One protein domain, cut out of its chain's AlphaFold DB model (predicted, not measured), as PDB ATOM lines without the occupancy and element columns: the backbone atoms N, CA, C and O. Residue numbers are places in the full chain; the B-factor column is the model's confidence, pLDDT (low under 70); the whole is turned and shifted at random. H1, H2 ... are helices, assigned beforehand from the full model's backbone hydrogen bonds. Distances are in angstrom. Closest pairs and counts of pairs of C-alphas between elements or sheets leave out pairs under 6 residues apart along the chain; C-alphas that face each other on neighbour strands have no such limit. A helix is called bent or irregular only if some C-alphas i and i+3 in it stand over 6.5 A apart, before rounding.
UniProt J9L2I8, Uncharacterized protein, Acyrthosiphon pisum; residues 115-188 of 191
ATOM      1  N   LYS A 115      -8.873 -23.209  44.605       90.56
ATOM      2  CA  LYS A 115      -7.811 -24.184  44.309       90.56
ATOM      3  C   LYS A 115      -7.961 -24.749  42.904       90.56
ATOM      4  O   LYS A 115      -6.962 -25.015  42.248       90.56
ATOM      5  N   PHE A 116      -9.201 -24.935  42.451       91.69
ATOM      6  CA  PHE A 116      -9.482 -25.322  41.074       91.69
ATOM      7  C   PHE A 116      -9.108 -24.206  40.090       91.69
ATOM      8  O   PHE A 116      -8.420 -24.470  39.107       91.69
ATOM      9  N   LEU A 117      -9.522 -22.966  40.367       92.25
ATOM     10  CA  LEU A 117      -9.278 -21.826  39.482       92.25
ATOM     11  C   LEU A 117      -7.792 -21.471  39.367       92.25
ATOM     12  O   LEU A 117      -7.341 -21.104  38.288       92.25
ATOM     13  N   SER A 118      -7.035 -21.585  40.460       94.00
ATOM     14  CA  SER A 118      -5.600 -21.272  40.514       94.00
ATOM     15  C   SER A 118      -4.703 -22.402  40.007       94.00
ATOM     16  O   SER A 118      -3.495 -22.363  40.220       94.00
ATOM     17  N   LYS A 119      -5.271 -23.439  39.384       94.38
ATOM     18  CA  LYS A 119      -4.488 -24.556  38.863       94.38
ATOM     19  C   LYS A 119      -3.705 -24.126  37.621       94.38
ATOM     20  O   LYS A 119      -4.290 -23.641  36.653       94.38
ATOM     21  N   GLU A 120      -2.400 -24.359  37.662       95.81
ATOM     22  CA  GLU A 120      -1.494 -24.148  36.535       95.81
ATOM     23  C   GLU A 120      -1.637 -25.261  35.483       95.81
ATOM     24  O   GLU A 120      -1.955 -26.413  35.804       95.81
ATOM     25  N   ASP A 121      -1.415 -24.903  34.221       93.56
ATOM     26  CA  ASP A 121      -1.189 -25.847  33.132       93.56
ATOM     27  C   ASP A 121       0.273 -26.332  33.094       93.56
ATOM     28  O   ASP A 121       1.103 -25.941  33.917       93.56
ATOM     29  N   ASP A 122       0.604 -27.196  32.130       94.38
ATOM     30  CA  ASP A 122       1.946 -27.785  32.002       94.38
ATOM     31  C   ASP A 122       3.058 -26.742  31.750       94.38
ATOM     32  O   ASP A 122       4.239 -27.049  31.912       94.38
ATOM     33  N   ASN A 123       2.697 -25.510  31.377       92.81
ATOM     34  CA  ASN A 123       3.621 -24.406  31.125       92.81
ATOM     35  C   ASN A 123       3.701 -23.413  32.302       92.81
ATOM     36  O   ASN A 123       4.367 -22.384  32.179       92.81
ATOM     37  N   GLY A 124       3.024 -23.691  33.424       92.62
ATOM     38  CA  GLY A 124       2.972 -22.803  34.589       92.62
ATOM     39  C   GLY A 124       2.023 -21.609  34.426       92.62
ATOM     40  O   GLY A 124       2.099 -20.653  35.196       92.62
ATOM     41  N   PHE A 125       1.147 -21.613  33.417       93.81
ATOM     42  CA  PHE A 125       0.146 -20.563  33.227       93.81
ATOM     43  C   PHE A 125      -1.148 -20.915  33.964       93.81
ATOM     44  O   PHE A 125      -1.527 -22.080  34.015       93.81
ATOM     45  N   VAL A 126      -1.859 -19.916  34.502       95.12
ATOM     46  CA  VAL A 126      -3.168 -20.094  35.159       95.12
ATOM     47  C   VAL A 126      -4.279 -19.684  34.182       95.12
ATOM     48  O   VAL A 126      -4.575 -18.493  34.056       95.12
ATOM     49  N   PRO A 127      -4.948 -20.628  33.490       92.44
ATOM     50  CA  PRO A 127      -5.863 -20.288  32.398       92.44
ATOM     51  C   PRO A 127      -7.088 -19.487  32.839       92.44
ATOM     52  O   PRO A 127      -7.659 -18.722  32.064       92.44
ATOM     53  N   LEU A 128      -7.497 -19.663  34.096       94.31
ATOM     54  CA  LEU A 128      -8.685 -19.043  34.677       94.31
ATOM     55  C   LEU A 128      -8.355 -17.798  35.516       94.31
ATOM     56  O   LEU A 128      -9.217 -17.321  36.257       94.31
ATOM     57  N   GLN A 129      -7.148 -17.234  35.371       94.50
ATOM     58  CA  GLN A 129      -6.734 -16.015  36.073       94.50
ATOM     59  C   GLN A 129      -7.735 -14.851  35.930       94.50
ATOM     60  O   GLN A 129      -8.086 -14.265  36.952       94.50
ATOM     61  N   PRO A 130      -8.330 -14.575  34.748       94.50
ATOM     62  CA  PRO A 130      -9.314 -13.495  34.623       94.50
ATOM     63  C   PRO A 130     -10.554 -13.667  35.516       94.50
ATOM     64  O   PRO A 130     -11.159 -12.692  35.955       94.50
ATOM     65  N   ILE A 131     -10.941 -14.914  35.807       92.31
ATOM     66  CA  ILE A 131     -12.069 -15.216  36.695       92.31
ATOM     67  C   ILE A 131     -11.673 -14.945  38.152       92.31
ATOM     68  O   ILE A 131     -12.468 -14.393  38.916       92.31
ATOM     69  N   ILE A 132     -10.447 -15.311  38.535       92.94
ATOM     70  CA  ILE A 132      -9.889 -15.030  39.864       92.94
ATOM     71  C   ILE A 132      -9.846 -13.523  40.117       92.94
ATOM     72  O   ILE A 132     -10.310 -13.060  41.166       92.94
ATOM     73  N   ASP A 133      -9.330 -12.772  39.147       94.06
ATOM     74  CA  ASP A 133      -9.209 -11.320  39.227       94.06
ATOM     75  C   ASP A 133     -10.595 -10.689  39.376       94.06
ATOM     76  O   ASP A 133     -10.831  -9.932  40.317       94.06
ATOM     77  N   LEU A 134     -11.566 -11.104  38.552       92.50
ATOM     78  CA  LEU A 134     -12.949 -10.630  38.636       92.50
ATOM     79  C   LEU A 134     -13.556 -10.828  40.033       92.50
ATOM     80  O   LEU A 134     -14.142  -9.901  40.596       92.50
ATOM     81  N   PHE A 135     -13.426 -12.026  40.615       91.38
ATOM     82  CA  PHE A 135     -13.951 -12.287  41.959       91.38
ATOM     83  C   PHE A 135     -13.260 -11.444  43.029       91.38
ATOM     84  O   PHE A 135     -13.913 -11.019  43.986       91.38
ATOM     85  N   THR A 136     -11.957 -11.222  42.884       92.19
ATOM     86  CA  THR A 136     -11.159 -10.429  43.820       92.19
ATOM     87  C   THR A 136     -11.580  -8.965  43.774       92.19
ATOM     88  O   THR A 136     -11.926  -8.397  44.814       92.19
ATOM     89  N   GLU A 137     -11.680  -8.391  42.578       92.81
ATOM     90  CA  GLU A 137     -12.122  -7.011  42.375       92.81
ATOM     91  C   GLU A 137     -13.547  -6.788  42.882       92.81
ATOM     92  O   GLU A 137     -13.816  -5.839  43.616       92.81
ATOM     93  N   TYR A 138     -14.464  -7.716  42.608       93.31
ATOM     94  CA  TYR A 138     -15.846  -7.609  43.078       93.31
ATOM     95  C   TYR A 138     -15.946  -7.645  44.609       93.31
ATOM     96  O   TYR A 138     -16.710  -6.884  45.213       93.31
ATOM     97  N   LYS A 139     -15.147  -8.492  45.269       92.88
ATOM     98  CA  LYS A 139     -15.068  -8.532  46.738       92.88
ATOM     99  C   LYS A 139     -14.494  -7.236  47.303       92.88
ATOM    100  O   LYS A 139     -15.027  -6.728  48.293       92.88
ATOM    101  N   ASN A 140     -13.448  -6.702  46.679       93.31
ATOM    102  CA  ASN A 140     -12.819  -5.446  47.079       93.31
ATOM    103  C   ASN A 140     -13.781  -4.266  46.931       93.31
ATOM    104  O   ASN A 140     -13.955  -3.510  47.888       93.31
ATOM    105  N   LEU A 141     -14.486  -4.174  45.800       93.06
ATOM    106  CA  LEU A 141     -15.506  -3.159  45.547       93.06
ATOM    107  C   LEU A 141     -16.591  -3.182  46.627       93.06
ATOM    108  O   LEU A 141     -16.889  -2.157  47.235       93.06
ATOM    109  N   ILE A 142     -17.159  -4.351  46.933       93.56
ATOM    110  CA  ILE A 142     -18.198  -4.455  47.971       93.56
ATOM    111  C   ILE A 142     -17.656  -4.064  49.336       93.56
ATOM    112  O   ILE A 142     -18.321  -3.340  50.081       93.56
ATOM    113  N   LYS A 143     -16.462  -4.553  49.681       94.12
ATOM    114  CA  LYS A 143     -15.812  -4.229  50.950       94.12
ATOM    115  C   LYS A 143     -15.620  -2.721  51.081       94.12
ATOM    116  O   LYS A 143     -15.946  -2.165  52.127       94.12
ATOM    117  N   PHE A 144     -15.161  -2.062  50.021       92.19
ATOM    118  CA  PHE A 144     -15.004  -0.615  49.976       92.19
ATOM    119  C   PHE A 144     -16.345   0.114  50.098       92.19
ATOM    120  O   PHE A 144     -16.495   0.973  50.967       92.19
ATOM    121  N   MET A 145     -17.349  -0.251  49.298       92.62
ATOM    122  CA  MET A 145     -18.669   0.392  49.303       92.62
ATOM    123  C   MET A 145     -19.357   0.292  50.666       92.62
ATOM    124  O   MET A 145     -19.967   1.254  51.131       92.62
ATOM    125  N   LYS A 146     -19.236  -0.859  51.335       92.19
ATOM    126  CA  LYS A 146     -19.769  -1.053  52.688       92.19
ATOM    127  C   LYS A 146     -18.943  -0.318  53.740       92.19
ATOM    128  O   LYS A 146     -19.519   0.379  54.567       92.19
ATOM    129  N   GLY A 147     -17.616  -0.439  53.697       91.56
ATOM    130  CA  GLY A 147     -16.717   0.180  54.675       91.56
ATOM    131  C   GLY A 147     -16.725   1.710  54.634       91.56
ATOM    132  O   GLY A 147     -16.588   2.351  55.669       91.56
ATOM    133  N   SER A 148     -16.944   2.297  53.457       91.19
ATOM    134  CA  SER A 148     -17.060   3.749  53.264       91.19
ATOM    135  C   SER A 148     -18.481   4.292  53.460       91.19
ATOM    136  O   SER A 148     -18.695   5.495  53.337       91.19
ATOM    137  N   GLY A 149     -19.478   3.430  53.706       89.94
ATOM    138  CA  GLY A 149     -20.890   3.821  53.796       89.94
ATOM    139  C   GLY A 149     -21.538   4.231  52.463       89.94
ATOM    140  O   GLY A 149     -22.731   4.536  52.436       89.94
ATOM    141  N   LYS A 150     -20.799   4.197  51.345       90.12
ATOM    142  CA  LYS A 150     -21.291   4.549  49.999       90.12
ATOM    143  C   LYS A 150     -22.365   3.605  49.476       90.12
ATOM    144  O   LYS A 150     -23.162   3.994  48.635       90.12
ATOM    145  N   ASN A 151     -22.451   2.392  50.015       89.56
ATOM    146  CA  ASN A 151     -23.510   1.450  49.665       89.56
ATOM    147  C   ASN A 151     -24.927   2.005  49.929       89.56
ATOM    148  O   ASN A 151     -25.869   1.578  49.276       89.56
ATOM    149  N   ASN A 152     -25.083   2.972  50.843       90.06
ATOM    150  CA  ASN A 152     -26.367   3.634  51.111       90.06
ATOM    151  C   ASN A 152     -26.756   4.669  50.040       90.06
ATOM    152  O   ASN A 152     -27.859   5.204  50.085       90.06
ATOM    153  N   GLN A 153     -25.844   4.990  49.120       90.62
ATOM    154  CA  GLN A 153     -26.068   5.927  48.016       90.62
ATOM    155  C   GLN A 153     -26.607   5.223  46.765       90.62
ATOM    156  O   GLN A 153     -27.017   5.899  45.828       90.62
ATOM    157  N   LEU A 154     -26.596   3.887  46.754       91.25
ATOM    158  CA  LEU A 154     -27.095   3.071  45.657       91.25
ATOM    159  C   LEU A 154     -28.574   2.742  45.853       91.25
ATOM    160  O   LEU A 154     -29.036   2.514  46.972       91.25
ATOM    161  N   SER A 155     -29.289   2.611  44.742       91.38
ATOM    162  CA  SER A 155     -30.668   2.118  44.703       91.38
ATOM    163  C   SER A 155     -30.817   0.669  45.190       91.38
ATOM    164  O   SER A 155     -31.901   0.261  45.611       91.38
ATOM    165  N   MET A 156     -29.731  -0.113  45.158       91.12
ATOM    166  CA  MET A 156     -29.685  -1.482  45.661       91.12
ATOM    167  C   MET A 156     -28.487  -1.749  46.568       91.12
ATOM    168  O   MET A 156     -27.383  -1.250  46.367       91.12
ATOM    169  N   VAL A 157     -28.705  -2.615  47.556       90.12
ATOM    170  CA  VAL A 157     -27.677  -3.023  48.514       90.12
ATOM    171  C   VAL A 157     -26.797  -4.098  47.891       90.12
ATOM    172  O   VAL A 157     -27.279  -5.188  47.585       90.12
ATOM    173  N   LEU A 158     -25.492  -3.842  47.780       91.75
ATOM    174  CA  LEU A 158     -24.561  -4.854  47.296       91.75
ATOM    175  C   LEU A 158     -24.463  -6.042  48.267       91.75
ATOM    176  O   LEU A 158     -24.261  -5.902  49.484       91.75
ATOM    177  N   VAL A 159     -24.575  -7.246  47.712       91.00
ATOM    178  CA  VAL A 159     -24.553  -8.501  48.467       91.00
ATOM    179  C   VAL A 159     -23.129  -9.022  48.538       91.00
ATOM    180  O   VAL A 159     -22.508  -9.272  47.514       91.00
ATOM    181  N   GLN A 160     -22.625  -9.227  49.755       89.44
ATOM    182  CA  GLN A 160     -21.339  -9.885  49.960       89.44
ATOM    183  C   GLN A 160     -21.535 -11.400  49.912       89.44
ATOM    184  O   GLN A 160     -22.508 -11.920  50.463       89.44
ATOM    185  N   GLU A 161     -20.592 -12.097  49.287       87.00
ATOM    186  CA  GLU A 161     -20.536 -13.551  49.335       87.00
ATOM    187  C   GLU A 161     -20.429 -14.059  50.785       87.00
ATOM    188  O   GLU A 161     -19.617 -13.577  51.574       87.00
ATOM    189  N   VAL A 162     -21.227 -15.074  51.110       83.06
ATOM    190  CA  VAL A 162     -21.150 -15.849  52.349       83.06
ATOM    191  C   VAL A 162     -21.010 -17.314  51.961       83.06
ATOM    192  O   VAL A 162     -21.945 -17.904  51.425       83.06
ATOM    193  N   GLU A 163     -19.864 -17.915  52.270       71.44
ATOM    194  CA  GLU A 163     -19.507 -19.270  51.823       71.44
ATOM    195  C   GLU A 163     -20.554 -20.335  52.192       71.44
ATOM    196  O   GLU A 163     -20.830 -21.254  51.422       71.44
ATOM    197  N   THR A 164     -21.193 -20.186  53.355       67.38
ATOM    198  CA  THR A 164     -22.213 -21.118  53.855       67.38
ATOM    199  C   THR A 164     -23.595 -20.925  53.223       67.38
ATOM    200  O   THR A 164     -24.478 -21.757  53.431       67.38
ATOM    201  N   ARG A 165     -23.820 -19.856  52.444       74.75
ATOM    202  CA  ARG A 165     -25.107 -19.551  51.799       74.75
ATOM    203  C   ARG A 165     -25.032 -19.746  50.290       74.75
ATOM    204  O   ARG A 165     -24.341 -19.016  49.579       74.75
ATOM    205  N   TRP A 166     -25.853 -20.671  49.815       73.44
ATOM    206  CA  TRP A 166     -25.750 -21.291  48.497       73.44
ATOM    207  C   TRP A 166     -25.848 -20.362  47.275       73.44
ATOM    208  O   TRP A 166     -25.335 -20.678  46.209       73.44
ATOM    209  N   ASN A 167     -26.507 -19.214  47.397       79.50
ATOM    210  CA  ASN A 167     -26.742 -18.298  46.279       79.50
ATOM    211  C   ASN A 167     -25.936 -16.998  46.364       79.50
ATOM    212  O   ASN A 167     -25.977 -16.197  45.433       79.50
ATOM    213  N   THR A 168     -25.209 -16.751  47.455       85.38
ATOM    214  CA  THR A 168     -24.641 -15.416  47.708       85.38
ATOM    215  C   THR A 168     -23.553 -15.023  46.718       85.38
ATOM    216  O   THR A 168     -23.469 -13.853  46.365       85.38
ATOM    217  N   ARG A 169     -22.773 -15.983  46.204       85.31
ATOM    218  CA  ARG A 169     -21.778 -15.736  45.150       85.31
ATOM    219  C   ARG A 169     -22.433 -15.285  43.842       85.31
ATOM    220  O   ARG A 169     -21.999 -14.304  43.252       85.31
ATOM    221  N   LEU A 170     -23.502 -15.957  43.414       85.38
ATOM    222  CA  LEU A 170     -24.251 -15.570  42.214       85.38
ATOM    223  C   LEU A 170     -24.925 -14.205  42.396       85.38
ATOM    224  O   LEU A 170     -24.841 -13.354  41.514       85.38
ATOM    225  N   LEU A 171     -25.551 -13.982  43.555       89.25
ATOM    226  CA  LEU A 171     -26.178 -12.702  43.880       89.25
ATOM    227  C   LEU A 171     -25.157 -11.561  43.895       89.25
ATOM    228  O   LEU A 171     -25.446 -10.499  43.361       89.25
ATOM    229  N   MET A 172     -23.958 -11.787  44.438       92.31
ATOM    230  CA  MET A 172     -22.861 -10.818  44.414       92.31
ATOM    231  C   MET A 172     -22.548 -10.363  42.983       92.31
ATOM    232  O   MET A 172     -22.570  -9.165  42.706       92.31
ATOM    233  N   LEU A 173     -22.321 -11.316  42.069       90.44
ATOM    234  CA  LEU A 173     -22.036 -11.027  40.659       90.44
ATOM    235  C   LEU A 173     -23.188 -10.250  39.999       90.44
ATOM    236  O   LEU A 173     -22.966  -9.215  39.377       90.44
ATOM    237  N   GLN A 174     -24.426 -10.721  40.178       91.75
ATOM    238  CA  GLN A 174     -25.613 -10.104  39.578       91.75
ATOM    239  C   GLN A 174     -25.864  -8.685  40.093       91.75
ATOM    240  O   GLN A 174     -26.267  -7.812  39.327       91.75
ATOM    241  N   PHE A 175     -25.670  -8.453  41.390       93.69
ATOM    242  CA  PHE A 175     -25.959  -7.164  42.010       93.69
ATOM    243  C   PHE A 175     -24.897  -6.138  41.640       93.69
ATOM    244  O   PHE A 175     -25.254  -5.011  41.318       93.69
ATOM    245  N   ILE A 176     -23.619  -6.528  41.596       92.94
ATOM    246  CA  ILE A 176     -22.567  -5.644  41.083       92.94
ATOM    247  C   ILE A 176     -22.852  -5.284  39.629       92.94
ATOM    248  O   ILE A 176     -22.877  -4.104  39.306       92.94
ATOM    249  N   GLN A 177     -23.138  -6.263  38.766       92.94
ATOM    250  CA  GLN A 177     -23.412  -5.995  37.352       92.94
ATOM    251  C   GLN A 177     -24.589  -5.024  37.159       92.94
ATOM    252  O   GLN A 177     -24.520  -4.132  36.316       92.94
ATOM    253  N   LYS A 178     -25.657  -5.171  37.953       93.88
ATOM    254  CA  LYS A 178     -26.820  -4.269  37.921       93.88
ATOM    255  C   LYS A 178     -26.513  -2.878  38.473       93.88
ATOM    256  O   LYS A 178     -27.022  -1.902  37.937       93.88
ATOM    257  N   ALA A 179     -25.705  -2.789  39.526       92.94
ATOM    258  CA  ALA A 179     -25.345  -1.527  40.166       92.94
ATOM    259  C   ALA A 179     -24.223  -0.776  39.433       92.94
ATOM    260  O   ALA A 179     -24.074   0.423  39.634       92.94
ATOM    261  N   LEU A 180     -23.441  -1.444  38.579       91.25
ATOM    262  CA  LEU A 180     -22.252  -0.865  37.951       91.25
ATOM    263  C   LEU A 180     -22.526   0.453  37.197       91.25
ATOM    264  O   LEU A 180     -21.784   1.406  37.427       91.25
ATOM    265  N   PRO A 181     -23.596   0.590  36.380       93.06
ATOM    266  CA  PRO A 181     -23.902   1.863  35.723       93.06
ATOM    267  C   PRO A 181     -24.207   2.996  36.714       93.06
ATOM    268  O   PRO A 181     -23.857   4.148  36.475       93.06
ATOM    269  N   GLU A 182     -24.858   2.674  37.835       94.50
ATOM    270  CA  GLU A 182     -25.163   3.634  38.900       94.50
ATOM    271  C   GLU A 182     -23.891   4.038  39.657       94.50
ATOM    272  O   GLU A 182     -23.657   5.226  39.868       94.50
ATOM    273  N   ILE A 183     -23.032   3.069  39.988       92.06
ATOM    274  CA  ILE A 183     -21.729   3.298  40.625       92.06
ATOM    275  C   ILE A 183     -20.880   4.245  39.768       92.06
ATOM    276  O   ILE A 183     -20.411   5.263  40.275       92.06
ATOM    277  N   ILE A 184     -20.757   3.965  38.466       93.06
ATOM    278  CA  ILE A 184     -20.016   4.809  37.518       93.06
ATOM    279  C   ILE A 184     -20.623   6.214  37.445       93.06
ATOM    280  O   ILE A 184     -19.901   7.206  37.445       93.06
ATOM    281  N   LYS A 185     -21.955   6.333  37.434       92.62
ATOM    282  CA  LYS A 185     -22.630   7.637  37.397       92.62
ATOM    283  C   LYS A 185     -22.354   8.482  38.646       92.62
ATOM    284  O   LYS A 185     -22.217   9.696  38.530       92.62
ATOM    285  N   ILE A 186     -22.326   7.871  39.830       91.31
ATOM    286  CA  ILE A 186     -22.165   8.589  41.107       91.31
ATOM    287  C   ILE A 186     -20.686   8.862  41.409       91.31
ATOM    288  O   ILE A 186     -20.362   9.882  42.020       91.31
ATOM    289  N   HIS A 187     -19.785   7.960  41.018       88.44
ATOM    290  CA  HIS A 187     -18.389   8.001  41.445       88.44
ATOM    291  C   HIS A 187     -17.356   8.152  40.318       88.44
ATOM    292  O   HIS A 187     -16.199   8.446  40.611       88.44
ATOM    293  N   GLY A 188     -17.770   8.041  39.054       86.88
ATOM    294  CA  GLY A 188     -16.914   8.140  37.871       86.88
ATOM    295  C   GLY A 188     -16.453   6.782  37.330       86.88
ATOM    296  O   GLY A 188     -16.541   5.763  38.005       86.88
TER     297      GLY A 188
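This is residues 115 to 188 of the 191 residues of an uncharacterized protein of Acyrthosiphon pisum (UniProt J9L2I8). Two long helices, H3 and H1, cross near their middles as a loose X, one over the other, while the 14 residues before H1 lead away from the crossing and make one end of the longest axis. At the far end of H1 the chain turns through the short helix H2, and a long loop, residues 154 to 167, folds back from there to the start of H3. The printed part has 74 residues with three named helices, H1, H2 and H3 in that order, and no named strand; the class is all helix. The whole is loose, with a radius of gyration of the C-alphas of 14.6 A, and only just elongated, spanning 47 by 31 by 20 A.

The longest helix by residues is H3, residues 168 to 187. It has a kink of 51 degrees near residue 181 and is irregular: C-alphas 178 and 181 are 7.1 A apart. H1, residues 129 to 147, only just touches H3, with 3 pairs of C-alphas within 8 A. The closest C-alphas of the two are those of Tyr 138 and Ile 176, 7.3 A apart; H1 touches with residue 138 alone, H3 with residues 172 to 176 alone. Their lines stand at a steep tilt of 66 degrees, and they run the same way. H2, residues 150 to 153, is close to H1 but not clearly touching, with the C-alphas of Met 145 and Asn 151 closest at 5.0 A. H2 and H3 are near each other, with 7 pairs of C-alphas within 10 A, the closest at 8.4 A. In H1 every O i to N i+4 pair is within hydrogen-bond range, in H3 14 of 16 are, and H2 is too short for such a pair.

H3 measures 25.0 A from C-alpha 168 at (-24.641, -15.416, 47.708) to C-alpha 187 at (-18.389, 8.001, 41.445). H1 measures 26.6 A and begins with C-alpha 129 at (-6.734, -16.015, 36.073). H2, four residues, measures 5.4 A from Lys 150 to Gln 153.

The two C-alphas farthest apart are those of Asp 122 and Gln 153, at 46.7 A. The link from H1 to H2 is tight, with 2 residues, and the link from H2 to H3 is long, with 14. Residues 115 to 128 hold no named element, and their C-alphas lie 16 to 29 A from the mean of all C-alphas. The printed part has no cut. The mean pLDDT of the printed part is 90.5, and residue 164 is under 70.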